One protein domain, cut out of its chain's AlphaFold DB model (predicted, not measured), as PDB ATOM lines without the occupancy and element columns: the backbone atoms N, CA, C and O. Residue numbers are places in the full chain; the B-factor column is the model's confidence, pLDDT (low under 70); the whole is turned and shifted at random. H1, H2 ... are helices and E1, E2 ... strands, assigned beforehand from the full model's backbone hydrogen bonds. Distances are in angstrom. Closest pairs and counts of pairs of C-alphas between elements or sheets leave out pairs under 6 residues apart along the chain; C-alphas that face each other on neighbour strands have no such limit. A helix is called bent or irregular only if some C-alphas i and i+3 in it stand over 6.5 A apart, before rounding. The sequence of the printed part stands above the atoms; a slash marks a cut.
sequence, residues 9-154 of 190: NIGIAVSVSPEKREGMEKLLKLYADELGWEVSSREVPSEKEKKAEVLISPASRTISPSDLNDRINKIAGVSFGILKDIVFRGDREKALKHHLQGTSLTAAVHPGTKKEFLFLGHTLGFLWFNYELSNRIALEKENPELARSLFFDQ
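Overview. This is residues 9 to 154 of the 190 residues of an uncharacterized protein of Candidatus Micrarchaeota archaeon (UniProt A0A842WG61). One strongly twisted, curled sheet of six strands has helices packed over one face: H1 over E3, the longer H2 along E6, and H4 meeting the sheet by E5 with its residues 133 to 136. H3 and H5 pack on H2 near its two ends, and the loop of residues 110 to 115 sticks out beyond E4 and E5. The 146 printed residues include five named helices and six named strands, in the order E1 H1 E2 E3 H2 H3 E4 E5 E6 H4 H5; the sheet runs E2 E3 E1 E6 E5 E4, all antiparallel. The class is mixed, and the whole is compact, with a radius of gyration of the C-alphas of 16.3 A and spans of 45 by 37 by 27 A.

Arrangement. E1, residues 9 to 16, has staggered pairing, with E6, residues 127 to 132, N 9 to O 130 at 2.8 A, and with E3, residues 51 to 57, N 14 to O 54 at 2.9 A. H1, residues 18 to 35, is on the sheet at a height of 7.8 A, along E3 at 10 degrees on the local plane; the closest C-alphas are those of Pro 18 and Ala 52, 5.3 A. E2, residues 38 to 44, forms a hairpin with E3, N 40 to O 55 at 2.9 A. E1, H1 and E2 make a split strand-helix-strand unit, E3 between its strands, with a right-handed crossover. H2, residues 65 to 87, is the hub, over E6 at a height of 8.0 A. It touches H1 at a steep tilt of 42 degrees, closest C-alphas Val 78 and Tyr 31, 6.7 A. Its residues 80 to 87 touch H3, residues 92 to 98, closest C-alphas Lys 84 and Ala 95, 5.0 A. E4, residues 101 to 109, E5, residues 116 to 124, and E6 form a meander, each strand the antiparallel neighbour of the one before; N 104 to O 121 is 2.8 A. H4, residues 133 to 142, touches H5, residues 144 to 150, closest C-alphas Glu 140 and Ala 147, 5.3 A. Every O i to N i+4 pair is within hydrogen-bond range in H3, H4 and H5; in H1 10 of 14 are, in H2 17 of 19.

Along the chain. E1 begins at C-alpha 9, (151.785, 12.352, 33.272). H1 measures 25.0 A and H2 29.6 A; both are irregular, C-alphas 19 and 22 being 7.4 A apart, and 70 and 73 7.8 A. E4 measures 26.2 A. H5 ends at C-alpha 150, (148.930, 25.402, 34.455).

Size, cuts and confidence. The C-alphas farthest apart, those of Glu 19 and Lys 141, are 47.8 A apart. The printed part has no cut, and no link is long. The mean pLDDT of the printed part is 89.1; residue 47 and residues 108 to 115 are under 70.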
ATOM      1  N   ASN A   9     152.487  13.434  33.960       95.25
ATOM      2  CA  ASN A   9     151.785  12.352  33.272       95.25
ATOM      3  C   ASN A   9     150.455  12.882  32.752       95.25
ATOM      4  O   ASN A   9     149.724  13.522  33.504       95.25
ATOM      5  N   ILE A  10     150.112  12.591  31.503       95.88
ATOM      6  CA  ILE A  10     148.901  13.118  30.874       95.88
ATOM      7  C   ILE A  10     148.307  12.123  29.884       95.88
ATOM      8  O   ILE A  10     149.024  11.391  29.195       95.88
ATOM      9  N   GLY A  11     146.986  12.139  29.764       96.25
ATOM     10  CA  GLY A  11     146.301  11.464  28.679       96.25
ATOM     11  C   GLY A  11     144.801  11.705  28.676       96.25
ATOM     12  O   GLY A  11     144.241  12.321  29.579       96.25
ATOM     13  N   ILE A  12     144.141  11.205  27.640       95.94
ATOM     14  CA  ILE A  12     142.681  11.164  27.551       95.94
ATOM     15  C   ILE A  12     142.276   9.698  27.462       95.94
ATOM     16  O   ILE A  12     142.710   8.994  26.550       95.94
ATOM     17  N   ALA A  13     141.487   9.228  28.425       93.31
ATOM     18  CA  ALA A  13     141.128   7.818  28.551       93.31
ATOM     19  C   ALA A  13     139.620   7.605  28.397       93.31
ATOM     20  O   ALA A  13     138.814   8.311  29.004       93.31
ATOM     21  N   VAL A  14     139.245   6.592  27.616       92.88
ATOM     22  CA  VAL A  14     137.858   6.158  27.426       92.88
ATOM     23  C   VAL A  14     137.749   4.673  27.753       92.88
ATOM     24  O   VAL A  14     138.460   3.842  27.189       92.88
ATOM     25  N   SER A  15     136.820   4.335  28.646       91.25
ATOM     26  CA  SER A  15     136.530   2.950  29.016       91.25
ATOM     27  C   SER A  15     135.372   2.402  28.192       91.25
ATOM     28  O   SER A  15     134.272   2.957  28.203       91.25
ATOM     29  N   VAL A  16     135.605   1.286  27.510       91.56
ATOM     30  CA  VAL A  16     134.631   0.600  26.654       91.56
ATOM     31  C   VAL A  16     134.556  -0.887  26.989       91.56
ATOM     32  O   VAL A  16     135.415  -1.435  27.682       91.56
ATOM     33  N   SER A  17     133.512  -1.556  26.501       91.62
ATOM     34  CA  SER A  17     133.463  -3.014  26.530       91.62
ATOM     35  C   SER A  17     134.513  -3.610  25.572       91.62
ATOM     36  O   SER A  17     134.850  -2.962  24.572       91.62
ATOM     37  N   PRO A  18     135.069  -4.804  25.856       91.31
ATOM     38  CA  PRO A  18     136.170  -5.376  25.077       91.31
ATOM     39  C   PRO A  18     135.882  -5.476  23.574       91.31
ATOM     40  O   PRO A  18     136.740  -5.148  22.760       91.31
ATOM     41  N   GLU A  19     134.657  -5.833  23.192       92.44
ATOM     42  CA  GLU A  19     134.226  -5.956  21.797       92.44
ATOM     43  C   GLU A  19     134.173  -4.617  21.042       92.44
ATOM     44  O   GLU A  19     134.173  -4.596  19.814       92.44
ATOM     45  N   LYS A  20     134.166  -3.483  21.757       93.56
ATOM     46  CA  LYS A  20     134.196  -2.131  21.172       93.56
ATOM     47  C   LYS A  20     135.597  -1.526  21.112       93.56
ATOM     48  O   LYS A  20     135.748  -0.426  20.580       93.56
ATOM     49  N   ARG A  21     136.614  -2.211  21.646       94.94
ATOM     50  CA  ARG A  21     137.987  -1.700  21.765       94.94
ATOM     51  C   ARG A  21     138.572  -1.265  20.423       94.94
ATOM     52  O   ARG A  21     138.981  -0.119  20.304       94.94
ATOM     53  N   GLU A  22     138.569  -2.138  19.416       95.50
ATOM     54  CA  GLU A  22     139.190  -1.849  18.112       95.50
ATOM     55  C   GLU A  22     138.520  -0.657  17.406       95.50
ATOM     56  O   GLU A  22     139.185   0.223  16.859       95.50
ATOM     57  N   GLY A  23     137.185  -0.590  17.456       94.62
ATOM     58  CA  GLY A  23     136.436   0.546  16.918       94.62
ATOM     59  C   GLY A  23     136.768   1.851  17.644       94.62
ATOM     60  O   GLY A  23     136.926   2.890  17.003       94.62
ATOM     61  N   MET A  24     136.930   1.792  18.970       95.88
ATOM     62  CA  MET A  24     137.329   2.944  19.776       95.88
ATOM     63  C   MET A  24     138.771   3.380  19.490       95.88
ATOM     64  O   MET A  24     139.021   4.573  19.375       95.88
ATOM     65  N   GLU A  25     139.708   2.447  19.305       96.38
ATOM     66  CA  GLU A  25     141.093   2.752  18.910       96.38
ATOM     67  C   GLU A  25     141.147   3.491  17.569       96.38
ATOM     68  O   GLU A  25     141.792   4.535  17.465       96.38
ATOM     69  N   LYS A  26     140.415   3.002  16.560       95.94
ATOM     70  CA  LYS A  26     140.312   3.650  15.242       95.94
ATOM     71  C   LYS A  26     139.715   5.053  15.332       95.94
ATOM     72  O   LYS A  26     140.200   5.966  14.673       95.94
ATOM     73  N   LEU A  27     138.682   5.235  16.154       94.44
ATOM     74  CA  LEU A  27     138.038   6.534  16.341       94.44
ATOM     75  C   LEU A  27     138.948   7.523  17.079       94.44
ATOM     76  O   LEU A  27     139.101   8.664  16.645       94.44
ATOM     77  N   LEU A  28     139.579   7.089  18.172       95.88
ATOM     78  CA  LEU A  28     140.488   7.928  18.951       95.88
ATOM     79  C   LEU A  28     141.779   8.259  18.200       95.88
ATOM     80  O   LEU A  28     142.381   9.290  18.487       95.88
ATOM     81  N   LYS A  29     142.170   7.460  17.198       97.00
ATOM     82  CA  LYS A  29     143.317   7.760  16.334       97.00
ATOM     83  C   LYS A  29     143.191   9.115  15.632       97.00
ATOM     84  O   LYS A  29     144.174   9.843  15.589       97.00
ATOM     85  N   LEU A  30     141.988   9.497  15.194       95.00
ATOM     86  CA  LEU A  30     141.743  10.798  14.554       95.00
ATOM     87  C   LEU A  30     142.092  11.971  15.485       95.00
ATOM     88  O   LEU A  30     142.741  12.930  15.078       95.00
ATOM     89  N   TYR A  31     141.707  11.862  16.758       96.19
ATOM     90  CA  TYR A  31     142.008  12.859  17.786       96.19
ATOM     91  C   TYR A  31     143.473  12.807  18.239       96.19
ATOM     92  O   TYR A  31     144.081  13.839  18.522       96.19
ATOM     93  N   ALA A  32     144.055  11.606  18.301       96.69
ATOM     94  CA  ALA A  32     145.462  11.418  18.630       96.69
ATOM     95  C   ALA A  32     146.364  12.085  17.584       96.69
ATOM     96  O   ALA A  32     147.298  12.792  17.957       96.69
ATOM     97  N   ASP A  33     146.048  11.932  16.296       96.69
ATOM     98  CA  ASP A  33     146.794  12.546  15.194       96.69
ATOM     99  C   ASP A  33     146.751  14.079  15.261       96.69
ATOM    100  O   ASP A  33     147.774  14.731  15.062       96.69
ATOM    101  N   GLU A  34     145.614  14.666  15.655       95.69
ATOM    102  CA  GLU A  34     145.505  16.114  15.874       95.69
ATOM    103  C   GLU A  34     146.457  16.614  16.976       95.69
ATOM    104  O   GLU A  34     146.990  17.727  16.905       95.69
ATOM    105  N   LEU A  35     146.692  15.793  18.003       96.12
ATOM    106  CA  LEU A  35     147.607  16.086  19.103       96.12
ATOM    107  C   LEU A  35     149.046  15.610  18.834       96.12
ATOM    108  O   LEU A  35     149.930  15.901  19.641       96.12
ATOM    109  N   GLY A  36     149.316  14.889  17.745       96.50
ATOM    110  CA  GLY A  36     150.595  14.192  17.570       96.50
ATOM    111  C   GLY A  36     150.878  13.209  18.715       96.50
ATOM    112  O   GLY A  36     152.004  13.122  19.204       96.50
ATOM    113  N   TRP A  37     149.832  12.555  19.217       97.69
ATOM    114  CA  TRP A  37     149.856  11.586  20.311       97.69
ATOM    115  C   TRP A  37     149.623  10.169  19.784       97.69
ATOM    116  O   TRP A  37     149.216   9.954  18.640       97.69
ATOM    117  N   GLU A  38     149.881   9.182  20.632       97.88
ATOM    118  CA  GLU A  38     149.711   7.770  20.312       97.88
ATOM    119  C   GLU A  38     148.444   7.213  20.953       97.88
ATOM    120  O   GLU A  38     148.051   7.625  22.046       97.88
ATOM    121  N   VAL A  39     147.826   6.247  20.273       97.75
ATOM    122  CA  VAL A  39     146.730   5.450  20.826       97.75
ATOM    123  C   VAL A  39     147.332   4.200  21.454       97.75
ATOM    124  O   VAL A  39     148.103   3.484  20.819       97.75
ATOM    125  N   SER A  40     146.947   3.907  22.688       95.94
ATOM    126  CA  SER A  40     147.251   2.641  23.350       95.94
ATOM    127  C   SER A  40     146.016   2.120  24.067       95.94
ATOM    128  O   SER A  40     145.035   2.838  24.253       95.94
ATOM    129  N   SER A  41     146.037   0.858  24.468       94.44
ATOM    130  CA  SER A  41     144.910   0.261  25.168       94.44
ATOM    131  C   SER A  41     145.356  -0.830  26.123       94.44
ATOM    132  O   SER A  41     146.384  -1.486  25.932       94.44
ATOM    133  N   ARG A  42     144.574  -1.014  27.182       90.19
ATOM    134  CA  ARG A  42     144.793  -2.050  28.192       90.19
ATOM    135  C   ARG A  42     143.467  -2.602  28.684       90.19
ATOM    136  O   ARG A  42     142.473  -1.883  28.754       90.19
ATOM    137  N   GLU A  43     143.460  -3.872  29.062       88.56
ATOM    138  CA  GLU A  43     142.344  -4.421  29.827       88.56
ATOM    139  C   GLU A  43     142.432  -3.916  31.267       88.56
ATOM    140  O   GLU A  43     143.497  -3.944  31.887       88.56
ATOM    141  N   VAL A  44     141.310  -3.430  31.789       83.19
ATOM    142  CA  VAL A  44     141.188  -2.997  33.177       83.19
ATOM    143  C   VAL A  44     140.535  -4.138  33.956       83.19
ATOM    144  O   VAL A  44     139.382  -4.484  33.668       83.19
ATOM    145  N   PRO A  45     141.238  -4.736  34.935       70.50
ATOM    146  CA  PRO A  45     140.631  -5.717  35.814       70.50
ATOM    147  C   PRO A  45     139.521  -5.033  36.614       70.50
ATOM    148  O   PRO A  45     139.755  -4.050  37.311       70.50
ATOM    149  N   SER A  46     138.299  -5.537  36.490       72.56
ATOM    150  CA  SER A  46     137.138  -5.057  37.233       72.56
ATOM    151  C   SER A  46     136.342  -6.272  37.695       72.56
ATOM    152  O   SER A  46     136.123  -7.203  36.922       72.56
ATOM    153  N   GLU A  47     135.939  -6.270  38.968       67.56
ATOM    154  CA  GLU A  47     135.270  -7.407  39.620       67.56
ATOM    155  C   GLU A  47     133.896  -7.727  39.021       67.56
ATOM    156  O   GLU A  47     133.405  -8.844  39.162       67.56
ATOM    157  N   LYS A  48     133.262  -6.749  38.362       73.50
ATOM    158  CA  LYS A  48     131.884  -6.867  37.866       73.50
ATOM    159  C   LYS A  48     131.816  -7.122  36.366       73.50
ATOM    160  O   LYS A  48     130.979  -7.892  35.918       73.50
ATOM    161  N   GLU A  49     132.697  -6.487  35.599       76.94
ATOM    162  CA  GLU A  49     132.716  -6.566  34.134       76.94
ATOM    163  C   GLU A  49     134.125  -6.296  33.606       76.94
ATOM    164  O   GLU A  49     134.772  -5.342  34.046       76.94
ATOM    165  N   LYS A  50     134.590  -7.080  32.627       82.31
ATOM    166  CA  LYS A  50     135.830  -6.762  31.906       82.31
ATOM    167  C   LYS A  50     135.630  -5.479  31.102       82.31
ATOM    168  O   LYS A  50     134.670  -5.376  30.343       82.31
ATOM    169  N   LYS A  51     136.547  -4.522  31.237       87.94
ATOM    170  CA  LYS A  51     136.570  -3.292  30.431       87.94
ATOM    171  C   LYS A  51     137.912  -3.159  29.730       87.94
ATOM    172  O   LYS A  51     138.935  -3.588  30.259       87.94
ATOM    173  N   ALA A  52     137.903  -2.545  28.558       91.12
ATOM    174  CA  ALA A  52     139.104  -2.059  27.903       91.12
ATOM    175  C   ALA A  52     139.176  -0.542  28.085       91.12
ATOM    176  O   ALA A  52     138.205   0.167  27.823       91.12
ATOM    177  N   GLU A  53     140.321  -0.046  28.534       93.31
ATOM    178  CA  GLU A  53     140.637   1.378  28.528       93.31
ATOM    179  C   GLU A  53     141.450   1.667  27.271       93.31
ATOM    180  O   GLU A  53     142.490   1.043  27.048       93.31
ATOM    181  N   VAL A  54     140.958   2.588  26.446       95.81
ATOM    182  CA  VAL A  54     141.681   3.122  25.291       95.81
ATOM    183  C   VAL A  54     142.148   4.527  25.646       95.81
ATOM    184  O   VAL A  54     141.359   5.361  26.093       95.81
ATOM    185  N   LEU A  55     143.442   4.767  25.487       95.81
ATOM    186  CA  LEU A  55     144.158   5.957  25.920       95.81
ATOM    187  C   LEU A  55     144.772   6.651  24.707       95.81
ATOM    188  O   LEU A  55     145.416   5.993  23.891       95.81
ATOM    189  N   ILE A  56     144.654   7.977  24.650       97.06
ATOM    190  CA  ILE A  56     145.532   8.816  23.829       97.06
ATOM    191  C   ILE A  56     146.490   9.593  24.731       97.06
ATOM    192  O   ILE A  56     146.062  10.237  25.693       97.06
ATOM    193  N   SER A  57     147.788   9.507  24.454       97.25
ATOM    194  CA  SER A  57     148.835  10.145  25.264       97.25
ATOM    195  C   SER A  57     150.084  10.456  24.433       97.25
ATOM    196  O   SER A  57     150.294   9.822  23.396       97.25
ATOM    197  N   PRO A  58     150.974  11.355  24.894       96.38
ATOM    198  CA  PRO A  58     152.333  11.434  24.360       96.38
ATOM    199  C   PRO A  58     153.020  10.059  24.398       96.38
ATOM    200  O   PRO A  58     152.731   9.259  25.290       96.38
ATOM    201  N   ALA A  59     153.972   9.804  23.496       92.94
ATOM    202  CA  ALA A  59     154.713   8.536  23.454       92.94
ATOM    203  C   ALA A  59     155.424   8.217  24.788       92.94
ATOM    204  O   ALA A  59     155.369   7.098  25.294       92.94
ATOM    205  N   SER A  60     156.021   9.230  25.428       92.69
ATOM    206  CA  SER A  60     156.631   9.112  26.762       92.69
ATOM    207  C   SER A  60     155.616   9.058  27.907       92.69
ATOM    208  O   SER A  60     156.013   8.886  29.056       92.69
ATOM    209  N   ARG A  61     154.321   9.269  27.627       93.44
ATOM    210  CA  ARG A  61     153.222   9.515  28.585       93.44
ATOM    211  C   ARG A  61     153.388  10.744  29.479       93.44
ATOM    212  O   ARG A  61     152.456  11.103  30.195       93.44
ATOM    213  N   THR A  62     154.539  11.399  29.402       95.69
ATOM    214  CA  THR A  62     154.867  12.625  30.117       95.69
ATOM    215  C   THR A  62     154.991  13.812  29.167       95.69
ATOM    216  O   THR A  62     155.405  13.668  28.015       95.69
ATOM    217  N   ILE A  63     154.654  14.997  29.666       95.44
ATOM    218  CA  ILE A  63     154.799  16.292  28.992       95.44
ATOM    219  C   ILE A  63     155.544  17.261  29.924       95.44
ATOM    220  O   ILE A  63     155.495  17.091  31.149       95.44
ATOM    221  N   SER A  64     156.280  18.228  29.367       95.94
ATOM    222  CA  SER A  64     156.881  19.294  30.179       95.94
ATOM    223  C   SER A  64     155.815  20.315  30.597       95.94
ATOM    224  O   SER A  64     154.761  20.403  29.955       95.94
ATOM    225  N   PRO A  65     156.052  21.092  31.667       95.75
ATOM    226  CA  PRO A  65     155.168  22.185  32.053       95.75
ATOM    227  C   PRO A  65     154.928  23.195  30.924       95.75
ATOM    228  O   PRO A  65     153.771  23.505  30.648       95.75
ATOM    229  N   SER A  66     155.973  23.664  30.232       94.81
ATOM    230  CA  SER A  66     155.792  24.651  29.158       94.81
ATOM    231  C   SER A  66     155.044  24.064  27.959       94.81
ATOM    232  O   SER A  66     154.068  24.661  27.507       94.81
ATOM    233  N   ASP A  67     155.388  22.844  27.524       95.06
ATOM    234  CA  ASP A  67     154.664  22.152  26.446       95.06
ATOM    235  C   ASP A  67     153.177  21.968  26.789       95.06
ATOM    236  O   ASP A  67     152.309  22.057  25.913       95.06
ATOM    237  N   LEU A  68     152.859  21.670  28.055       94.31
ATOM    238  CA  LEU A  68     151.474  21.557  28.498       94.31
ATOM    239  C   LEU A  68     150.780  22.914  28.462       94.31
ATOM    240  O   LEU A  68     149.667  22.996  27.952       94.31
ATOM    241  N   ASN A  69     151.424  23.963  28.965       93.56
ATOM    242  CA  ASN A  69     150.860  25.306  29.030       93.56
ATOM    243  C   ASN A  69     150.475  25.821  27.640       93.56
ATOM    244  O   ASN A  69     149.357  26.291  27.431       93.56
ATOM    245  N   ASP A  70     151.356  25.620  26.665       94.38
ATOM    246  CA  ASP A  70     151.141  26.052  25.284       94.38
ATOM    247  C   ASP A  70     149.998  25.291  24.598       94.38
ATOM    248  O   ASP A  70     149.397  25.761  23.629       94.38
ATOM    249  N   ARG A  71     149.677  24.088  25.089       94.38
ATOM    250  CA  ARG A  71     148.774  23.147  24.414       94.38
ATOM    251  C   ARG A  71     147.508  22.823  25.197       94.38
ATOM    252  O   ARG A  71     146.628  22.167  24.632       94.38
ATOM    253  N   ILE A  72     147.374  23.268  26.446       91.38
ATOM    254  CA  ILE A  72     146.306  22.831  27.358       91.38
ATOM    255  C   ILE A  72     144.917  23.100  26.780       91.38
ATOM    256  O   ILE A  72     144.069  22.213  26.805       91.38
ATOM    257  N   ASN A  73     144.708  24.261  26.153       91.19
ATOM    258  CA  ASN A  73     143.429  24.613  25.531       91.19
ATOM    259  C   ASN A  73     143.072  23.681  24.368       91.19
ATOM    260  O   ASN A  73     141.922  23.262  24.236       91.19
ATOM    261  N   LYS A  74     144.060  23.303  23.546       95.25
ATOM    262  CA  LYS A  74     143.860  22.342  22.454       95.25
ATOM    263  C   LYS A  74     143.543  20.952  23.004       95.25
ATOM    264  O   LYS A  74     142.590  20.321  22.558       95.25
ATOM    265  N   ILE A  75     144.301  20.492  23.997       95.06
ATOM    266  CA  ILE A  75     144.103  19.181  24.634       95.06
ATOM    267  C   ILE A  75     142.722  19.110  25.306       95.06
ATOM    268  O   ILE A  75     141.990  18.136  25.120       95.06
ATOM    269  N   ALA A  76     142.334  20.150  26.047       91.81
ATOM    270  CA  ALA A  76     141.020  20.262  26.673       91.81
ATOM    271  C   ALA A  76     139.895  20.286  25.626       91.81
ATOM    272  O   ALA A  76     138.899  19.582  25.781       91.81
ATOM    273  N   GLY A  77     140.083  21.019  24.523       93.31
ATOM    274  CA  GLY A  77     139.155  21.036  23.391       93.31
ATOM    275  C   GLY A  77     138.949  19.652  22.771       93.31
ATOM    276  O   GLY A  77     137.808  19.249  22.549       93.31
ATOM    277  N   VAL A  78     140.027  18.888  22.574       95.06
ATOM    278  CA  VAL A  78     139.960  17.499  22.090       95.06
ATOM    279  C   VAL A  78     139.234  16.595  23.089       95.06
ATOM    280  O   VAL A  78     138.331  15.857  22.699       95.06
ATOM    281  N   SER A  79     139.554  16.685  24.385       94.50
ATOM    282  CA  SER A  79     138.846  15.951  25.450       94.50
ATOM    283  C   SER A  79     137.341  16.237  25.438       94.50
ATOM    284  O   SER A  79     136.521  15.317  25.500       94.50
ATOM    285  N   PHE A  80     136.959  17.510  25.301       93.50
ATOM    286  CA  PHE A  80     135.563  17.913  25.175       93.50
ATOM    287  C   PHE A  80     134.917  17.381  23.889       93.50
ATOM    288  O   PHE A  80     133.786  16.900  23.937       93.50
ATOM    289  N   GLY A  81     135.621  17.430  22.754       93.44
ATOM    290  CA  GLY A  81     135.163  16.878  21.476       93.44
ATOM    291  C   GLY A  81     134.844  15.389  21.577       93.44
ATOM    292  O   GLY A  81     133.733  14.977  21.253       93.44
ATOM    293  N   ILE A  82     135.758  14.607  22.156       93.19
ATOM    294  CA  ILE A  82     135.566  13.178  22.444       93.19
ATOM    295  C   ILE A  82     134.324  12.972  23.319       93.19
ATOM    296  O   ILE A  82     133.456  12.169  22.980       93.19
ATOM    297  N   LEU A  83     134.194  13.710  24.424       91.44
ATOM    298  CA  LEU A  83     133.033  13.604  25.310       91.44
ATOM    299  C   LEU A  83     131.721  13.912  24.565       91.44
ATOM    300  O   LEU A  83     130.760  13.143  24.641       91.44
ATOM    301  N   LYS A  84     131.690  15.012  23.808       93.62
ATOM    302  CA  LYS A  84     130.528  15.454  23.031       93.62
ATOM    303  C   LYS A  84     130.136  14.437  21.969       93.62
ATOM    304  O   LYS A  84     128.973  14.048  21.902       93.62
ATOM    305  N   ASP A  85     131.082  14.008  21.147       91.06
ATOM    306  CA  ASP A  85     130.784  13.244  19.939       91.06
ATOM    307  C   ASP A  85     130.610  11.754  20.229       91.06
ATOM    308  O   ASP A  85     129.711  11.123  19.672       91.06
ATOM    309  N   ILE A  86     131.386  11.203  21.165       89.62
ATOM    310  CA  ILE A  86     131.352   9.771  21.480       89.62
ATOM    311  C   ILE A  86     130.272   9.442  22.510       89.62
ATOM    312  O   ILE A  86     129.515   8.488  22.326       89.62
ATOM    313  N   VAL A  87     130.177  10.210  23.601       87.00
ATOM    314  CA  VAL A  87     129.245   9.895  24.700       87.00
ATOM    315  C   VAL A  87     127.881  10.515  24.449       87.00
ATOM    316  O   VAL A  87     126.857   9.842  24.567       87.00
ATOM    317  N   PHE A  88     127.866  11.794  24.080       90.88
ATOM    318  CA  PHE A  88     126.635  12.575  23.975       90.88
ATOM    319  C   PHE A  88     126.134  12.757  22.540       90.88
ATOM    320  O   PHE A  88     125.150  13.462  22.329       90.88
ATOM    321  N   ARG A  89     126.750  12.078  21.561       91.75
ATOM    322  CA  ARG A  89     126.315  12.040  20.152       91.75
ATOM    323  C   ARG A  89     126.103  13.435  19.549       91.75
ATOM    324  O   ARG A  89     125.123  13.674  18.848       91.75
ATOM    325  N   GLY A  90     127.000  14.363  19.862       91.38
ATOM    326  CA  GLY A  90     126.960  15.745  19.384       91.38
ATOM    327  C   GLY A  90     126.204  16.722  20.290       91.38
ATOM    328  O   GLY A  90     126.270  17.928  20.049       91.38
ATOM    329  N   ASP A  91     125.525  16.256  21.345       92.69
ATOM    330  CA  ASP A  91     124.782  17.117  22.274       92.69
ATOM    331  C   ASP A  91     125.743  17.927  23.161       92.69
ATOM    332  O   ASP A  91     126.268  17.458  24.177       92.69
ATOM    333  N   ARG A  92     125.983  19.174  22.746       92.81
ATOM    334  CA  ARG A  92     126.904  20.105  23.406       92.81
ATOM    335  C   ARG A  92     126.461  20.464  24.822       92.81
ATOM    336  O   ARG A  92     127.316  20.577  25.697       92.81
ATOM    337  N   GLU A  93     125.168  20.673  25.049       92.69
ATOM    338  CA  GLU A  93     124.669  21.100  26.360       92.69
ATOM    339  C   GLU A  93     124.839  19.995  27.397       92.69
ATOM    340  O   GLU A  93     125.299  20.257  28.510       92.69
ATOM    341  N   LYS A  94     124.527  18.746  27.027       90.81
ATOM    342  CA  LYS A  94     124.806  17.595  27.894       90.81
ATOM    343  C   LYS A  94     126.303  17.423  28.108       90.81
ATOM    344  O   LYS A  94     126.727  17.287  29.252       90.81
ATOM    345  N   ALA A  95     127.107  17.496  27.048       89.62
ATOM    346  CA  ALA A  95     128.556  17.374  27.170       89.62
ATOM    347  C   ALA A  95     129.144  18.401  28.143       89.62
ATOM    348  O   ALA A  95     129.934  18.033  29.005       89.62
ATOM    349  N   LEU A  96     128.707  19.661  28.071       88.50
ATOM    350  CA  LEU A  96     129.177  20.723  28.961       88.50
ATOM    351  C   LEU A  96     128.822  20.448  30.428       88.50
ATOM    352  O   LEU A  96     129.672  20.606  31.296       88.50
ATOM    353  N   LYS A  97     127.605  19.960  30.702       87.62
ATOM    354  CA  LYS A  97     127.180  19.573  32.062       87.62
ATOM    355  C   LYS A  97     128.010  18.427  32.650       87.62
ATOM    356  O   LYS A  97     128.105  18.312  33.867       87.62
ATOM    357  N   HIS A  98     128.594  17.584  31.800       83.56
ATOM    358  CA  HIS A  98     129.399  16.428  32.198       83.56
ATOM    359  C   HIS A  98     130.914  16.641  32.046       83.56
ATOM    360  O   HIS A  98     131.690  15.782  32.463       83.56
ATOM    361  N   HIS A  99     131.356  17.778  31.500       84.38
ATOM    362  CA  HIS A  99     132.768  18.145  31.377       84.38
ATOM    363  C   HIS A  99     133.282  18.775  32.677       84.38
ATOM    364  O   HIS A  99     133.744  19.913  32.715       84.38
ATOM    365  N   LEU A 100     133.121  18.036  33.772       80.38
ATOM    366  CA  LEU A 100     133.437  18.509  35.112       80.38
ATOM    367  C   LEU A 100     134.943  18.467  35.367       80.38
ATOM    368  O   LEU A 100     135.645  17.556  34.912       80.38
ATOM    369  N   GLN A 101     135.411  19.447  36.136       83.31
ATOM    370  CA  GLN A 101     136.757  19.475  36.683       83.31
ATOM    371  C   GLN A 101     136.791  18.727  38.020       83.31
ATOM    372  O   GLN A 101     135.906  18.887  38.862       83.31
ATOM    373  N   GLY A 102     137.824  17.916  38.219       80.56
ATOM    374  CA  GLY A 102     138.056  17.164  39.445       80.56
ATOM    375  C   GLY A 102     139.516  17.216  39.870       80.56
ATOM    376  O   GLY A 102     140.413  17.386  39.046       80.56
ATOM    377  N   THR A 103     139.750  17.042  41.170       81.38
ATOM    378  CA  THR A 103     141.087  16.913  41.755       81.38
ATOM    379  C   THR A 103     141.135  15.673  42.631       81.38
ATOM    380  O   THR A 103     140.243  15.448  43.452       81.38
ATOM    381  N   SER A 104     142.191  14.883  42.488       81.06
ATOM    382  CA  SER A 104     142.485  13.739  43.343       81.06
ATOM    383  C   SER A 104     143.888  13.860  43.932       81.06
ATOM    384  O   SER A 104     144.803  14.394  43.313       81.06
ATOM    385  N   LEU A 105     144.062  13.353  45.148       78.81
ATOM    386  CA  LEU A 105     145.364  13.211  45.791       78.81
ATOM    387  C   LEU A 105     145.581  11.727  46.059       78.81
ATOM    388  O   LEU A 105     144.765  11.098  46.733       78.81
ATOM    389  N   THR A 106     146.662  11.177  45.515       78.19
ATOM    390  CA  THR A 106     147.026   9.768  45.668       78.19
ATOM    391  C   THR A 106     148.425   9.671  46.248       78.19
ATOM    392  O   THR A 106     149.363  10.272  45.728       78.19
ATOM    393  N   ALA A 107     148.575   8.901  47.321       71.06
ATOM    394  CA  ALA A 107     149.884   8.506  47.808       71.06
ATOM    395  C   ALA A 107     150.314   7.213  47.109       71.06
ATOM    396  O   ALA A 107     149.560   6.241  47.074       71.06
ATOM    397  N   ALA A 108     151.512   7.207  46.532       67.38
ATOM    398  CA  ALA A 108     152.095   6.038  45.893       67.38
ATOM    399  C   ALA A 108     153.485   5.769  46.471       67.38
ATOM    400  O   ALA A 108     154.289   6.680  46.663       67.38
ATOM    401  N   VAL A 109     153.786   4.500  46.728       59.06
ATOM    402  CA  VAL A 109     155.125   4.070  47.134       59.06
ATOM    403  C   VAL A 109     155.867   3.625  45.886       59.06
ATOM    404  O   VAL A 109     155.399   2.735  45.176       59.06
ATOM    405  N   HIS A 110     157.021   4.230  45.605       52.16
ATOM    406  CA  HIS A 110     157.809   3.810  44.451       52.16
ATOM    407  C   HIS A 110     158.316   2.373  44.672       52.16
ATOM    408  O   HIS A 110     158.866   2.076  45.745       52.16
ATOM    409  N   PRO A 111     158.173   1.477  43.677       46.12
ATOM    410  CA  PRO A 111     158.703   0.125  43.769       46.12
ATOM    411  C   PRO A 111     160.191   0.154  44.137       46.12
ATOM    412  O   PRO A 111     160.973   0.894  43.542       46.12
ATOM    413  N   GLY A 112     160.574  -0.611  45.160       52.25
ATOM    414  CA  GLY A 112     161.971  -0.801  45.559       52.25
ATOM    415  C   GLY A 112     162.587   0.247  46.495       52.25
ATOM    416  O   GLY A 112     163.625  -0.045  47.077       52.25
ATOM    417  N   THR A 113     161.978   1.420  46.719       61.16
ATOM    418  CA  THR A 113     162.615   2.481  47.541       61.16
ATOM    419  C   THR A 113     161.947   2.727  48.894       61.16
ATOM    420  O   THR A 113     162.479   3.486  49.700       61.16
ATOM    421  N   LYS A 114     160.774   2.120  49.157       64.19
ATOM    422  CA  LYS A 114     159.884   2.425  50.306       64.19
ATOM    423  C   LYS A 114     159.533   3.919  50.451       64.19
ATOM    424  O   LYS A 114     158.904   4.302  51.434       64.19
ATOM    425  N   LYS A 115     159.924   4.769  49.495       68.81
ATOM    426  CA  LYS A 115     159.697   6.210  49.533       68.81
ATOM    427  C   LYS A 115     158.290   6.483  49.021       68.81
ATOM    428  O   LYS A 115     157.944   6.115  47.898       68.81
ATOM    429  N   GLU A 116     157.493   7.104  49.878       73.44
ATOM    430  CA  GLU A 116     156.147   7.548  49.547       73.44
ATOM    431  C   GLU A 116     156.206   8.907  48.847       73.44
ATOM    432  O   GLU A 116     156.826   9.872  49.323       73.44
ATOM    433  N   PHE A 117     155.554   8.960  47.698       78.56
ATOM    434  CA  PHE A 117     155.391  10.124  46.855       78.56
ATOM    435  C   PHE A 117     153.915  10.490  46.806       78.56
ATOM    436  O   PHE A 117     153.044   9.620  46.785       78.56
ATOM    437  N   LEU A 118     153.637  11.790  46.820       84.62
ATOM    438  CA  LEU A 118     152.274  12.286  46.704       84.62
ATOM    439  C   LEU A 118     152.077  12.780  45.286       84.62
ATOM    440  O   LEU A 118     152.804  13.664  44.836       84.62
ATOM    441  N   PHE A 119     151.094  12.200  44.616       85.94
ATOM    442  CA  PHE A 119     150.672  12.600  43.291       85.94
ATOM    443  C   PHE A 119     149.371  13.372  43.397       85.94
ATOM    444  O   PHE A 119     148.393  12.884  43.973       85.94
ATOM    445  N   LEU A 120     149.359  14.566  42.820       87.50
ATOM    446  CA  LEU A 120     148.133  15.313  42.612       87.50
ATOM    447  C   LEU A 120     147.662  15.063  41.181       87.50
ATOM    448  O   LEU A 120     148.437  15.196  40.234       87.50
ATOM    449  N   GLY A 121     146.411  14.645  41.041       87.75
ATOM    450  CA  GLY A 121     145.752  14.384  39.773       87.75
ATOM    451  C   GLY A 121     144.649  15.396  39.512       87.75
ATOM    452  O   GLY A 121     143.922  15.796  40.420       87.75
ATOM    453  N   HIS A 122     144.502  15.772  38.252       87.50
ATOM    454  CA  HIS A 122     143.425  16.602  37.739       87.50
ATOM    455  C   HIS A 122     142.684  15.837  36.667       87.50
ATOM    456  O   HIS A 122     143.294  15.123  35.868       87.50
ATOM    457  N   THR A 123     141.373  16.016  36.634       88.50
ATOM    458  CA  THR A 123     140.532  15.512  35.555       88.50
ATOM    459  C   THR A 123     139.696  16.641  34.989       88.50
ATOM    460  O   THR A 123     139.162  17.445  35.748       88.50
ATOM    461  N   LEU A 124     139.543  16.669  33.670       86.62
ATOM    462  CA  LEU A 124     138.664  17.581  32.952       86.62
ATOM    463  C   LEU A 124     137.933  16.787  31.858       86.62
ATOM    464  O   LEU A 124     138.456  16.543  30.763       86.62
ATOM    465  N   GLY A 125     136.736  16.301  32.188       86.31
ATOM    466  CA  GLY A 125     136.062  15.278  31.384       86.31
ATOM    467  C   GLY A 125     136.897  13.995  31.304       86.31
ATOM    468  O   GLY A 125     137.121  13.342  32.320       86.31
ATOM    469  N   PHE A 126     137.362  13.636  30.103       90.19
ATOM    470  CA  PHE A 126     138.223  12.465  29.884       90.19
ATOM    471  C   PHE A 126     139.721  12.760  29.948       90.19
ATOM    472  O   PHE A 126     140.521  11.825  30.012       90.19
ATOM    473  N   LEU A 127     140.100  14.039  29.928       93.44
ATOM    474  CA  LEU A 127     141.473  14.459  30.154       93.44
ATOM    475  C   LEU A 127     141.818  14.182  31.605       93.44
ATOM    476  O   LEU A 127     141.104  14.611  32.509       93.44
ATOM    477  N   TRP A 128     142.941  13.522  31.815       92.44
ATOM    478  CA  TRP A 128     143.573  13.411  33.107       92.44
ATOM    479  C   TRP A 128     145.028  13.842  32.984       92.44
ATOM    480  O   TRP A 128     145.696  13.570  31.985       92.44
ATOM    481  N   PHE A 129     145.536  14.495  34.017       93.12
ATOM    482  CA  PHE A 129     146.968  14.655  34.195       93.12
ATOM    483  C   PHE A 129     147.316  14.587  35.671       93.12
ATOM    484  O   PHE A 129     146.540  15.007  36.525       93.12
ATOM    485  N   ASN A 130     148.465  14.010  35.986       92.81
ATOM    486  CA  ASN A 130     148.953  13.916  37.349       92.81
ATOM    487  C   ASN A 130     150.454  14.152  37.408       92.81
ATOM    488  O   ASN A 130     151.173  14.009  36.420       92.81
ATOM    489  N   TYR A 131     150.914  14.525  38.588       92.56
ATOM    490  CA  TYR A 131     152.303  14.868  38.817       92.56
ATOM    491  C   TYR A 131     152.661  14.728  40.287       92.56
ATOM    492  O   TYR A 131     151.793  14.775  41.162       92.56
ATOM    493  N   GLU A 132     153.954  14.578  40.561       91.62
ATOM    494  CA  GLU A 132     154.457  14.608  41.925       91.62
ATOM    495  C   GLU A 132     154.305  16.018  42.516       91.62
ATOM    496  O   GLU A 132     154.644  17.022  41.888       91.62
ATOM    497  N   LEU A 133     153.810  16.096  43.751       90.75
ATOM    498  CA  LEU A 133     153.595  17.356  44.461       90.75
ATOM    499  C   LEU A 133     154.891  18.164  44.634       90.75
ATOM    500  O   LEU A 133     154.859  19.390  44.579       90.75
ATOM    501  N   SER A 134     156.030  17.491  44.818       90.25
ATOM    502  CA  SER A 134     157.343  18.135  44.942       90.25
ATOM    503  C   SER A 134     157.713  18.935  43.689       90.25
ATOM    504  O   SER A 134     158.135  20.081  43.818       90.25
ATOM    505  N   ASN A 135     157.483  18.371  42.500       93.75
ATOM    506  CA  ASN A 135     157.779  19.013  41.219       93.75
ATOM    507  C   ASN A 135     156.919  20.259  41.018       93.75
ATOM    508  O   ASN A 135     157.424  21.294  40.593       93.75
ATOM    509  N   ARG A 136     155.637  20.205  41.402       92.62
ATOM    510  CA  ARG A 136     154.786  21.401  41.403       92.62
ATOM    511  C   ARG A 136     155.317  22.481  42.343       92.62
ATOM    512  O   ARG A 136     155.383  23.634  41.944       92.62
ATOM    513  N   ILE A 137     155.690  22.128  43.572       93.06
ATOM    514  CA  ILE A 137     156.206  23.104  44.545       93.06
ATOM    515  C   ILE A 137     157.527  23.716  44.069       93.06
ATOM    516  O   ILE A 137     157.774  24.895  44.313       93.06
ATOM    517  N   ALA A 138     158.381  22.933  43.408       93.69
ATOM    518  CA  ALA A 138     159.589  23.446  42.770       93.69
ATOM    519  C   ALA A 138     159.231  24.438  41.653       93.69
ATOM    520  O   ALA A 138     159.696  25.574  41.691       93.69
ATOM    521  N   LEU A 139     158.310  24.069  40.752       94.88
ATOM    522  CA  LEU A 139     157.845  24.945  39.674       94.88
ATOM    523  C   LEU A 139     157.226  26.246  40.201       94.88
ATOM    524  O   LEU A 139     157.516  27.308  39.672       94.88
ATOM    525  N   GLU A 140     156.416  26.196  41.260       95.19
ATOM    526  CA  GLU A 140     155.830  27.394  41.880       95.19
ATOM    527  C   GLU A 140     156.893  28.364  42.420       95.19
ATOM    528  O   GLU A 140     156.673  29.573  42.420       95.19
ATOM    529  N   LYS A 141     158.047  27.851  42.866       93.94
ATOM    530  CA  LYS A 141     159.173  28.672  43.339       93.94
ATOM    531  C   LYS A 141     160.025  29.205  42.192       93.94
ATOM    532  O   LYS A 141     160.480  30.342  42.261       93.94
ATOM    533  N   GLU A 142     160.274  28.377  41.185       95.12
ATOM    534  CA  GLU A 142     161.158  28.693  40.059       95.12
ATOM    535  C   GLU A 142     160.466  29.569  39.007       95.12
ATOM    536  O   GLU A 142     161.071  30.503  38.487       95.12
ATOM    537  N   ASN A 143     159.196  29.287  38.709       95.62
ATOM    538  CA  ASN A 143     158.387  29.982  37.712       95.62
ATOM    539  C   ASN A 143     156.900  30.062  38.144       95.62
ATOM    540  O   ASN A 143     156.055  29.291  37.672       95.62
ATOM    541  N   PRO A 144     156.552  31.003  39.042       93.62
ATOM    542  CA  PRO A 144     155.205  31.116  39.606       93.62
ATOM    543  C   PRO A 144     154.123  31.446  38.569       93.62
ATOM    544  O   PRO A 144     152.978  31.023  38.733       93.62
ATOM    545  N   GLU A 145     154.456  32.184  37.506       93.94
ATOM    546  CA  GLU A 145     153.505  32.538  36.444       93.94
ATOM    547  C   GLU A 145     153.084  31.300  35.647       93.94
ATOM    548  O   GLU A 145     151.890  31.043  35.478       93.94
ATOM    549  N   LEU A 146     154.059  30.483  35.236       93.62
ATOM    550  CA  LEU A 146     153.792  29.219  34.554       93.62
ATOM    551  C   LEU A 146     152.997  28.260  35.445       93.62
ATOM    552  O   LEU A 146     152.031  27.648  34.988       93.62
ATOM    553  N   ALA A 147     153.361  28.154  36.726       92.94
ATOM    554  CA  ALA A 147     152.638  27.311  37.673       92.94
ATOM    555  C   ALA A 147     151.163  27.728  37.815       92.94
ATOM    556  O   ALA A 147     150.281  26.871  37.773       92.94
ATOM    557  N   ARG A 148     150.879  29.032  37.934       90.75
ATOM    558  CA  ARG A 148     149.501  29.545  38.015       90.75
ATOM    559  C   ARG A 148     148.705  29.256  36.748       90.75
ATOM    560  O   ARG A 148     147.603  28.724  36.846       90.75
ATOM    561  N   SER A 149     149.294  29.509  35.581       89.75
ATOM    562  CA  SER A 149     148.651  29.239  34.290       89.75
ATOM    563  C   SER A 149     148.278  27.759  34.122       89.75
ATOM    564  O   SER A 149     147.176  27.425  33.687       89.75
ATOM    565  N   LEU A 150     149.160  26.847  34.542       88.50
ATOM    566  CA  LEU A 150     148.930  25.402  34.455       88.50
ATOM    567  C   LEU A 150     147.928  24.862  35.475       88.50
ATOM    568  O   LEU A 150     147.244  23.872  35.204       88.50
ATOM    569  N   PHE A 151     147.874  25.461  36.663       88.56
ATOM    570  CA  PHE A 151     147.120  24.935  37.799       88.56
ATOM    571  C   PHE A 151     145.966  25.846  38.210       88.56
ATOM    572  O   PHE A 151     145.639  25.937  39.391       88.56
ATOM    573  N   PHE A 152     145.312  26.450  37.214       84.31
ATOM    574  CA  PHE A 152     144.043  27.172  37.357       84.31
ATOM    575  C   PHE A 152     144.113  28.314  38.379       84.31
ATOM    576  O   PHE A 152     143.211  28.474  39.199       84.31
ATOM    577  N   ASP A 153     145.209  29.071  38.351       86.94
ATOM    578  CA  ASP A 153     145.511  30.177  39.265       86.94
ATOM    579  C   ASP A 153     145.581  29.787  40.752       86.94
ATOM    580  O   ASP A 153     145.556  30.658  41.621       86.94
ATOM    581  N   GLN A 154     145.729  28.494  41.062       87.38
ATOM    582  CA  GLN A 154     145.866  27.987  42.426       87.38
ATOM    583  C   GLN A 154     147.301  27.553  42.732       87.38
ATOM    584  O   GLN A 154     147.958  26.857  41.953       87.38
TER     585      GLN A 154